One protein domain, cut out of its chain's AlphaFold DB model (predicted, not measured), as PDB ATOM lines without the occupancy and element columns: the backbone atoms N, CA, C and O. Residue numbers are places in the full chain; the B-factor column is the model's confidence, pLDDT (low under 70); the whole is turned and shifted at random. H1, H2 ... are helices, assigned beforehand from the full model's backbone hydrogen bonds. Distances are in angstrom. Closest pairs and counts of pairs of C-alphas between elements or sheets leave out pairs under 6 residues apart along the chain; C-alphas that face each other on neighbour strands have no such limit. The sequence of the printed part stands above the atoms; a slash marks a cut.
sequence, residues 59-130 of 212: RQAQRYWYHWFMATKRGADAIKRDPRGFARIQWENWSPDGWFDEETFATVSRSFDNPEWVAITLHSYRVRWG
ATOM      1  N   ARG A  59      10.366  93.145  39.705       95.38
ATOM      2  CA  ARG A  59      10.476  94.509  40.265       95.38
ATOM      3  C   ARG A  59      11.391  94.561  41.489       95.38
ATOM      4  O   ARG A  59      12.190  95.477  41.621       95.38
ATOM      5  N   GLN A  60      11.309  93.559  42.362       95.94
ATOM      6  CA  GLN A  60      12.180  93.479  43.532       95.94
ATOM      7  C   GLN A  60      13.609  93.086  43.131       95.94
ATOM      8  O   GLN A  60      14.573  93.632  43.658       95.94
ATOM      9  N   ALA A  61      13.766  92.207  42.137       95.38
ATOM     10  CA  ALA A  61      15.077  91.855  41.593       95.38
ATOM     11  C   ALA A  61      15.830  93.065  40.999       95.38
ATOM     12  O   ALA A  61      17.059  93.083  41.051       95.38
ATOM     13  N   GLN A  62      15.117  94.075  40.478       95.94
ATOM     14  CA  GLN A  62      15.713  95.344  40.036       95.94
ATOM     15  C   GLN A  62      16.299  96.150  41.203       95.94
ATOM     16  O   GLN A  62      17.410  96.658  41.085       95.94
ATOM     17  N   ARG A  63      15.614  96.214  42.354       96.12
ATOM     18  CA  ARG A  63      16.156  96.849  43.575       96.12
ATOM     19  C   ARG A  63      17.411  96.131  44.081       96.12
ATOM     20  O   ARG A  63      18.320  96.747  44.626       96.12
ATOM     21  N   TYR A  64      17.501  94.827  43.824       96.06
ATOM     22  CA  TYR A  64      18.665  93.990  44.122       96.06
ATOM     23  C   TYR A  64      19.705  93.930  42.995       96.06
ATOM     24  O   TYR A  64      20.500  92.992  42.969       96.06
ATOM     25  N   TRP A  65      19.749  94.898  42.069       96.25
ATOM     26  CA  TRP A  65      20.678  94.887  40.924       96.25
ATOM     27  C   TRP A  65      22.126  94.528  41.313       96.25
ATOM     28  O   TRP A  65      22.813  93.780  40.612       96.25
ATOM     29  N   TYR A  66      22.566  95.037  42.464       97.00
ATOM     30  CA  TYR A  66      23.916  94.888  42.980       97.00
ATOM     31  C   TYR A  66      24.251  93.442  43.368       97.00
ATOM     32  O   TYR A  66      25.415  93.056  43.297       97.00
ATOM     33  N   HIS A  67      23.253  92.613  43.693       96.06
ATOM     34  CA  HIS A  67      23.453  91.188  43.983       96.06
ATOM     35  C   HIS A  67      23.982  90.471  42.741       96.06
ATOM     36  O   HIS A  67      24.993  89.773  42.794       96.06
ATOM     37  N   TRP A  68      23.324  90.696  41.602       93.62
ATOM     38  CA  TRP A  68      23.697  90.098  40.320       93.62
ATOM     39  C   TRP A  68      25.026  90.655  39.827       93.62
ATOM     40  O   TRP A  68      25.862  89.914  39.316       93.62
ATOM     41  N   PHE A  69      25.254  91.955  40.027       96.19
ATOM     42  CA  PHE A  69      26.518  92.586  39.673       96.19
ATOM     43  C   PHE A  69      27.697  91.935  40.414       96.19
ATOM     44  O   PHE A  69      28.657  91.515  39.764       96.19
ATOM     45  N   MET A  70      27.588  91.754  41.736       96.25
ATOM     46  CA  MET A  70      28.593  91.079  42.574       96.25
ATOM     47  C   MET A  70      28.856  89.621  42.185       96.25
ATOM     48  O   MET A  70      29.989  89.135  42.304       96.25
ATOM     49  N   ALA A  71      27.822  88.913  41.725       92.50
ATOM     50  CA  ALA A  71      27.953  87.528  41.287       92.50
ATOM     51  C   ALA A  71      28.856  87.408  40.045       92.50
ATOM     52  O   ALA A  71      29.607  86.442  39.914       92.50
ATOM     53  N   THR A  72      28.877  88.416  39.167       94.12
ATOM     54  CA  THR A  72      29.753  88.403  37.986       94.12
ATOM     55  C   THR A  72      31.217  88.701  38.327       94.12
ATOM     56  O   THR A  72      31.527  89.533  39.182       94.12
ATOM     57  N   LYS A  73      32.154  88.107  37.571       94.88
ATOM     58  CA  LYS A  73      33.590  88.437  37.671       94.88
ATOM     59  C   LYS A  73      33.856  89.933  37.457       94.88
ATOM     60  O   LYS A  73      34.563  90.553  38.241       94.88
ATOM     61  N   ARG A  74      33.248  90.527  36.422       97.75
ATOM     62  CA  ARG A  74      33.441  91.947  36.079       97.75
ATOM     63  C   ARG A  74      32.912  92.890  37.159       97.75
ATOM     64  O   ARG A  74      33.547  93.910  37.409       97.75
ATOM     65  N   GLY A  75      31.774  92.573  37.777       97.19
ATOM     66  CA  GLY A  75      31.235  93.392  38.859       97.19
ATOM     67  C   GLY A  75      32.055  93.269  40.138       97.19
ATOM     68  O   GLY A  75      32.373  94.284  40.748       97.19
ATOM     69  N   ALA A  76      32.527  92.067  40.468       96.81
ATOM     70  CA  ALA A  76      33.487  91.877  41.553       96.81
ATOM     71  C   ALA A  76      34.782  92.688  41.353       96.81
ATOM     72  O   ALA A  76      35.222  93.376  42.275       96.81
ATOM     73  N   ASP A  77      35.356  92.675  40.146       98.00
ATOM     74  CA  ASP A  77      36.542  93.478  39.814       98.00
ATOM     75  C   ASP A  77      36.255  94.990  39.866       98.00
ATOM     76  O   ASP A  77      37.120  95.783  40.238       98.00
ATOM     77  N   ALA A  78      35.043  95.423  39.502       98.12
ATOM     78  CA  ALA A  78      34.632  96.819  39.627       98.12
ATOM     79  C   ALA A  78      34.556  97.263  41.094       98.12
ATOM     80  O   ALA A  78      35.150  98.280  41.437       98.12
ATOM     81  N   ILE A  79      33.927  96.464  41.958       97.62
ATOM     82  CA  ILE A  79      33.807  96.751  43.395       97.62
ATOM     83  C   ILE A  79      35.180  96.769  44.064       97.62
ATOM     84  O   ILE A  79      35.456  97.645  44.872       97.62
ATOM     85  N   LYS A  80      36.081  95.853  43.689       97.12
ATOM     86  CA  LYS A  80      37.452  95.842  44.213       97.12
ATOM     87  C   LYS A  80      38.225  97.124  43.883       97.12
ATOM     88  O   LYS A  80      39.079  97.529  44.664       97.12
ATOM     89  N   ARG A  81      37.966  97.736  42.722       97.62
ATOM     90  CA  ARG A  81      38.628  98.984  42.303       97.62
ATOM     91  C   ARG A  81      38.096 100.210  43.037       97.62
ATOM     92  O   ARG A  81      38.868 101.140  43.235       97.62
ATOM     93  N   ASP A  82      36.823 100.204  43.422       97.38
ATOM     94  CA  ASP A  82      36.201 101.312  44.150       97.38
ATOM     95  C   ASP A  82      35.152 100.828  45.177       97.38
ATOM     96  O   ASP A  82      33.943 100.924  44.940       97.38
ATOM     97  N   PRO A  83      35.594 100.298  46.336       96.75
ATOM     98  CA  PRO A  83      34.689  99.819  47.383       96.75
ATOM     99  C   PRO A  83      33.803 100.932  47.947       96.75
ATOM    100  O   PRO A  83      32.627 100.712  48.241       96.75
ATOM    101  N   ARG A  84      34.362 102.141  48.082       97.25
ATOM    102  CA  ARG A  84      33.659 103.289  48.657       97.25
ATOM    103  C   ARG A  84      32.620 103.835  47.688       97.25
ATOM    104  O   ARG A  84      31.487 104.031  48.108       97.25
ATOM    105  N   GLY A  85      32.948 104.015  46.410       97.31
ATOM    106  CA  GLY A  85      31.964 104.413  45.402       97.31
ATOM    107  C   GLY A  85      30.848 103.381  45.254       97.31
ATOM    108  O   GLY A  85      29.677 103.751  45.172       97.31
ATOM    109  N   PHE A  86      31.178 102.087  45.344       97.50
ATOM    110  CA  PHE A  86      30.160 101.043  45.394       97.50
ATOM    111  C   PHE A  86      29.259 101.153  46.637       97.50
ATOM    112  O   PHE A  86      28.048 101.045  46.515       97.50
ATOM    113  N   ALA A  87      29.798 101.403  47.832       96.69
ATOM    114  CA  ALA A  87      28.962 101.608  49.016       96.69
ATOM    115  C   ALA A  87      28.122 102.897  48.933       96.69
ATOM    116  O   ALA A  87      26.977 102.917  49.387       96.69
ATOM    117  N   ARG A  88      28.663 103.956  48.321       97.75
ATOM    118  CA  ARG A  88      27.980 105.242  48.145       97.75
ATOM    119  C   ARG A  88      26.714 105.113  47.311       97.75
ATOM    120  O   ARG A  88      25.664 105.572  47.741       97.75
ATOM    121  N   ILE A  89      26.791 104.430  46.168       97.56
ATOM    122  CA  ILE A  89      25.616 104.255  45.304       97.56
ATOM    123  C   ILE A  89      24.513 103.438  45.995       97.56
ATOM    124  O   ILE A  89      23.339 103.571  45.663       97.56
ATOM    125  N   GLN A  90      24.855 102.613  46.988       97.12
ATOM    126  CA  GLN A  90      23.855 101.952  47.825       97.12
ATOM    127  C   GLN A  90      23.196 102.953  48.768       97.12
ATOM    128  O   GLN A  90      21.978 103.016  48.813       97.12
ATOM    129  N   TRP A  91      23.981 103.779  49.458       97.38
ATOM    130  CA  TRP A  91      23.458 104.826  50.336       97.38
ATOM    131  C   TRP A  91      22.502 105.773  49.603       97.38
ATOM    132  O   TRP A  91      21.422 106.047  50.109       97.38
ATOM    133  N   GLU A  92      22.859 106.197  48.393       97.56
ATOM    134  CA  GLU A  92      22.023 107.059  47.545       97.56
ATOM    135  C   GLU A  92      20.736 106.359  47.075       97.56
ATOM    136  O   GLU A  92      19.677 106.968  47.050       97.56
ATOM    137  N   ASN A  93      20.794 105.068  46.728       96.94
ATOM    138  CA  ASN A  93      19.621 104.348  46.218       96.94
ATOM    139  C   ASN A  93      18.680 103.818  47.307       96.94
ATOM    140  O   ASN A  93      17.557 103.419  47.000       96.94
ATOM    141  N   TRP A  94      19.162 103.668  48.540       98.12
ATOM    142  CA  TRP A  94      18.449 102.945  49.595       98.12
ATOM    143  C   TRP A  94      17.587 103.853  50.474       98.12
ATOM    144  O   TRP A  94      16.677 103.353  51.137       98.12
ATOM    145  N   SER A  95      17.836 105.162  50.453       98.06
ATOM    146  CA  SER A  95      17.153 106.136  51.305       98.06
ATOM    147  C   SER A  95      16.950 107.480  50.591       98.06
ATOM    148  O   SER A  95      17.646 107.744  49.611       98.06
ATOM    149  N   PRO A  96      16.010 108.329  51.055       96.88
ATOM    150  CA  PRO A  96      15.704 109.626  50.444       96.88
ATOM    151  C   PRO A  96      16.892 110.581  50.333       96.88
ATOM    152  O   PRO A  96      17.789 110.578  51.174       96.88
ATOM    153  N   ASP A  97      16.850 111.481  49.353       95.81
ATOM    154  CA  ASP A  97      17.854 112.536  49.209       95.81
ATOM    155  C   ASP A  97      18.036 113.341  50.509       95.81
ATOM    156  O   ASP A  97      17.075 113.720  51.180       95.81
ATOM    157  N   GLY A  98      19.294 113.638  50.846       94.25
ATOM    158  CA  GLY A  98      19.647 114.438  52.021       94.25
ATOM    159  C   GLY A  98      19.714 113.673  53.346       94.25
ATOM    160  O   GLY A  98      19.949 114.304  54.373       94.25
ATOM    161  N   TRP A  99      19.561 112.341  53.351       96.25
ATOM    162  CA  TRP A  99      19.634 111.547  54.587       96.25
ATOM    163  C   TRP A  99      21.036 111.495  55.227       96.25
ATOM    164  O   TRP A  99      21.161 111.232  56.423       96.25
ATOM    165  N   PHE A 100      22.098 111.746  54.453       97.44
ATOM    166  CA  PHE A 100      23.482 111.787  54.932       97.44
ATOM    167  C   PHE A 100      24.252 112.973  54.348       97.44
ATOM    168  O   PHE A 100      23.955 113.451  53.254       97.44
ATOM    169  N   ASP A 101      25.293 113.396  55.063       97.38
ATOM    170  CA  ASP A 101      26.283 114.360  54.588       97.38
ATOM    171  C   ASP A 101      27.638 113.694  54.276       97.38
ATOM    172  O   ASP A 101      27.901 112.527  54.602       97.38
ATOM    173  N   GLU A 102      28.528 114.444  53.623       97.44
ATOM    174  CA  GLU A 102      29.858 113.950  53.249       97.44
ATOM    175  C   GLU A 102      30.713 113.561  54.458       97.44
ATOM    176  O   GLU A 102      31.517 112.635  54.362       97.44
ATOM    177  N   GLU A 103      30.548 114.229  55.602       97.75
ATOM    178  CA  GLU A 103      31.298 113.909  56.819       97.75
ATOM    179  C   GLU A 103      30.890 112.539  57.377       97.75
ATOM    180  O   GLU A 103      31.743 111.708  57.721       97.75
ATOM    181  N   THR A 104      29.587 112.263  57.397       96.69
ATOM    182  CA  THR A 104      29.008 110.982  57.800       96.69
ATOM    183  C   THR A 104      29.487 109.873  56.874       96.69
ATOM    184  O   THR A 104      29.981 108.841  57.347       96.69
ATOM    185  N   PHE A 105      29.408 110.084  55.556       97.81
ATOM    186  CA  PHE A 105      29.882 109.096  54.589       97.81
ATOM    187  C   PHE A 105      31.395 108.873  54.696       97.81
ATOM    188  O   PHE A 105      31.853 107.728  54.736       97.81
ATOM    189  N   ALA A 106      32.195 109.936  54.803       97.50
ATOM    190  CA  ALA A 106      33.644 109.837  54.973       97.50
ATOM    191  C   ALA A 106      34.013 109.068  56.248       97.50
ATOM    192  O   ALA A 106      34.930 108.247  56.236       97.50
ATOM    193  N   THR A 107      33.271 109.278  57.337       97.44
ATOM    194  CA  THR A 107      33.482 108.579  58.607       97.44
ATOM    195  C   THR A 107      33.188 107.087  58.496       97.44
ATOM    196  O   THR A 107      34.014 106.274  58.916       97.44
ATOM    197  N   VAL A 108      32.043 106.710  57.916       96.12
ATOM    198  CA  VAL A 108      31.655 105.296  57.800       96.12
ATOM    199  C   VAL A 108      32.470 104.570  56.735       96.12
ATOM    200  O   VAL A 108      32.869 103.425  56.950       96.12
ATOM    201  N   SER A 109      32.789 105.230  55.622       96.94
ATOM    202  CA  SER A 109      33.495 104.602  54.500       96.94
ATOM    203  C   SER A 109      34.931 104.181  54.812       96.94
ATOM    204  O   SER A 109      35.445 103.289  54.142       96.94
ATOM    205  N   ARG A 110      35.550 104.702  55.885       96.75
ATOM    206  CA  ARG A 110      36.814 104.157  56.423       96.75
ATOM    207  C   ARG A 110      36.710 102.678  56.798       96.75
ATOM    208  O   ARG A 110      37.691 101.953  56.695       96.75
ATOM    209  N   SER A 111      35.532 102.205  57.215       95.12
ATOM    210  CA  SER A 111      35.330 100.780  57.526       95.12
ATOM    211  C   SER A 111      35.470  99.872  56.298       95.12
ATOM    212  O   SER A 111      35.803  98.697  56.444       95.12
ATOM    213  N   PHE A 112      35.288 100.419  55.091       94.19
ATOM    214  CA  PHE A 112      35.446  99.695  53.828       94.19
ATOM    215  C   PHE A 112      36.914  99.556  53.398       94.19
ATOM    216  O   PHE A 112      37.198  98.822  52.456       94.19
ATOM    217  N   ASP A 113      37.850 100.201  54.109       92.38
ATOM    218  CA  ASP A 113      39.294 100.013  53.914       92.38
ATOM    219  C   ASP A 113      39.807  98.711  54.551       92.38
ATOM    220  O   ASP A 113      40.965  98.337  54.358       92.38
ATOM    221  N   ASN A 114      38.966  98.012  55.324       96.50
ATOM    222  CA  ASN A 114      39.297  96.683  55.820       96.50
ATOM    223  C   ASN A 114      39.612  95.764  54.618       96.50
ATOM    224  O   ASN A 114      38.749  95.600  53.749       96.50
ATOM    225  N   PRO A 115      40.806  95.136  54.565       96.06
ATOM    226  CA  PRO A 115      41.224  94.326  53.419       96.06
ATOM    227  C   PRO A 115      40.281  93.149  53.125       96.06
ATOM    228  O   PRO A 115      40.167  92.728  51.974       96.06
ATOM    229  N   GLU A 116      39.549  92.668  54.132       97.19
ATOM    230  CA  GLU A 116      38.599  91.561  54.006       97.19
ATOM    231  C   GLU A 116      37.207  92.008  53.544       97.19
ATOM    232  O   GLU A 116      36.400  91.178  53.122       97.19
ATOM    233  N   TRP A 117      36.897  93.311  53.584       97.06
ATOM    234  CA  TRP A 117      35.545  93.819  53.329       97.06
ATOM    235  C   TRP A 117      35.016  93.402  51.953       97.06
ATOM    236  O   TRP A 117      33.884  92.926  51.837       97.06
ATOM    237  N   VAL A 118      35.847  93.521  50.911       97.19
ATOM    238  CA  VAL A 118      35.467  93.148  49.540       97.19
ATOM    239  C   VAL A 118      35.201  91.645  49.446       97.19
ATOM    240  O   VAL A 118      34.195  91.235  48.870       97.19
ATOM    241  N   ALA A 119      36.078  90.817  50.020       97.00
ATOM    242  CA  ALA A 119      35.943  89.364  49.965       97.00
ATOM    243  C   ALA A 119      34.676  88.891  50.693       97.00
ATOM    244  O   ALA A 119      33.891  88.135  50.118       97.00
ATOM    245  N   ILE A 120      34.437  89.403  51.904       97.00
ATOM    246  CA  ILE A 120      33.248  89.103  52.713       97.00
ATOM    247  C   ILE A 120      31.977  89.549  51.986       97.00
ATOM    248  O   ILE A 120      31.014  88.786  51.897       97.00
ATOM    249  N   THR A 121      31.979  90.756  51.417       97.19
ATOM    250  CA  THR A 121      30.797  91.304  50.744       97.19
ATOM    251  C   THR A 121      30.413  90.500  49.514       97.19
ATOM    252  O   THR A 121      29.254  90.113  49.362       97.19
ATOM    253  N   LEU A 122      31.387  90.183  48.662       97.62
ATOM    254  CA  LEU A 122      31.140  89.370  47.476       97.62
ATOM    255  C   LEU A 122      30.707  87.946  47.841       97.62
ATOM    256  O   LEU A 122      29.802  87.405  47.205       97.62
ATOM    257  N   HIS A 123      31.336  87.332  48.848       97.06
ATOM    258  CA  HIS A 123      30.995  85.978  49.289       97.06
ATOM    259  C   HIS A 123      29.569  85.905  49.845       97.06
ATOM    260  O   HIS A 123      28.809  85.046  49.407       97.06
ATOM    261  N   SER A 124      29.167  86.860  50.690       95.19
ATOM    262  CA  SER A 124      27.821  86.933  51.278       95.19
ATOM    263  C   SER A 124      26.708  86.866  50.221       95.19
ATOM    264  O   SER A 124      25.794  86.043  50.317       95.19
ATOM    265  N   TYR A 125      26.805  87.671  49.155       95.12
ATOM    266  CA  TYR A 125      25.801  87.644  48.088       95.12
ATOM    267  C   TYR A 125      25.927  86.429  47.169       95.12
ATOM    268  O   TYR A 125      24.905  85.915  46.724       95.12
ATOM    269  N   ARG A 126      27.132  85.917  46.906       96.00
ATOM    270  CA  ARG A 126      27.279  84.684  46.115       96.00
ATOM    271  C   ARG A 126      26.656  83.488  46.820       96.00
ATOM    272  O   ARG A 126      25.870  82.781  46.201       96.00
ATOM    273  N   VAL A 127      26.911  83.312  48.116       94.31
ATOM    274  CA  VAL A 127      26.273  82.258  48.921       94.31
ATOM    275  C   VAL A 127      24.756  82.426  48.931       94.31
ATOM    276  O   VAL A 127      24.036  81.453  48.718       94.31
ATOM    277  N   ARG A 128      24.257  83.661  49.099       91.62
ATOM    278  CA  ARG A 128      22.815  83.963  49.058       91.62
ATOM    279  C   ARG A 128      22.132  83.428  47.793       91.62
ATOM    280  O   ARG A 128      20.973  83.024  47.865       91.62
ATOM    281  N   TRP A 129      22.841  83.425  46.665       91.44
ATOM    282  CA  TRP A 129      22.331  82.996  45.361       91.44
ATOM    283  C   TRP A 129      22.832  81.621  44.902       91.44
ATOM    284  O   TRP A 129      22.515  81.216  43.791       91.44
ATOM    285  N   GLY A 130      23.561  80.881  45.744       91.44
ATOM    286  CA  GLY A 130      24.090  79.557  45.394       91.44
ATOM    287  C   GLY A 130      25.288  79.581  44.434       91.44
ATOM    288  O   GLY A 130      25.623  78.559  43.851       91.44
TER     289      GLY A 130
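This is residues 59 to 130 of the 212 residues of the protein "Pimeloyl-ACP methyl ester carboxylesterase" of Rhizobium sp. ERR 942 (UniProt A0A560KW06). Two helix groups make a flat body: H2, H3 and H6 on one side, H4 and H5 as a V on the other, its open ends joined by residues 95 to 101. H1 leads into H2 and touches no helix. The 72 printed residues hold six named helices, H1 to H6, and no named strand: all helix, compact, radius of gyration of the C-alphas 12.8 A, spans 36 by 33 by 18 A.

Find C-alpha 59 at (10.476, 94.509, 40.265), where H1, residues 59 to 63, begins. H2 is residues 65 to 71, H3 73 to 81, H4 83 to 94, 16.7 A long, H5 102 to 113, 16.8 A, and H6 117 to 128, 16.7 A, ending at C-alpha 128 (22.815, 83.963, 49.058).

H2 touches H3 only at the corner, closest C-alphas Phe 69 and Gly 75, 4.9 A. Residues 83 to 88 of H4 touch H5, closest C-alphas Arg 84 and Ser 109, 6.0 A, at a steep tilt of 50 degrees, opposite ways. Residues 122 to 126 of H6 touch H2, about perpendicular at 81 degrees, closest C-alphas Ala 71 and Arg 126, 5.6 A. Every O i to N i+4 pair is within hydrogen-bond range in H2, H3 and H6, against 7 of 8 in H4, 4 of 8 in H5 and 0 of 1 in H1, where 2 of 2 O i to N i+3 pairs are.

The farthest C-alphas, Glu 103 and Gly 130, are 36.9 A apart. The printed part has no cut and no long link, and no printed residue is under 70 in pLDDT.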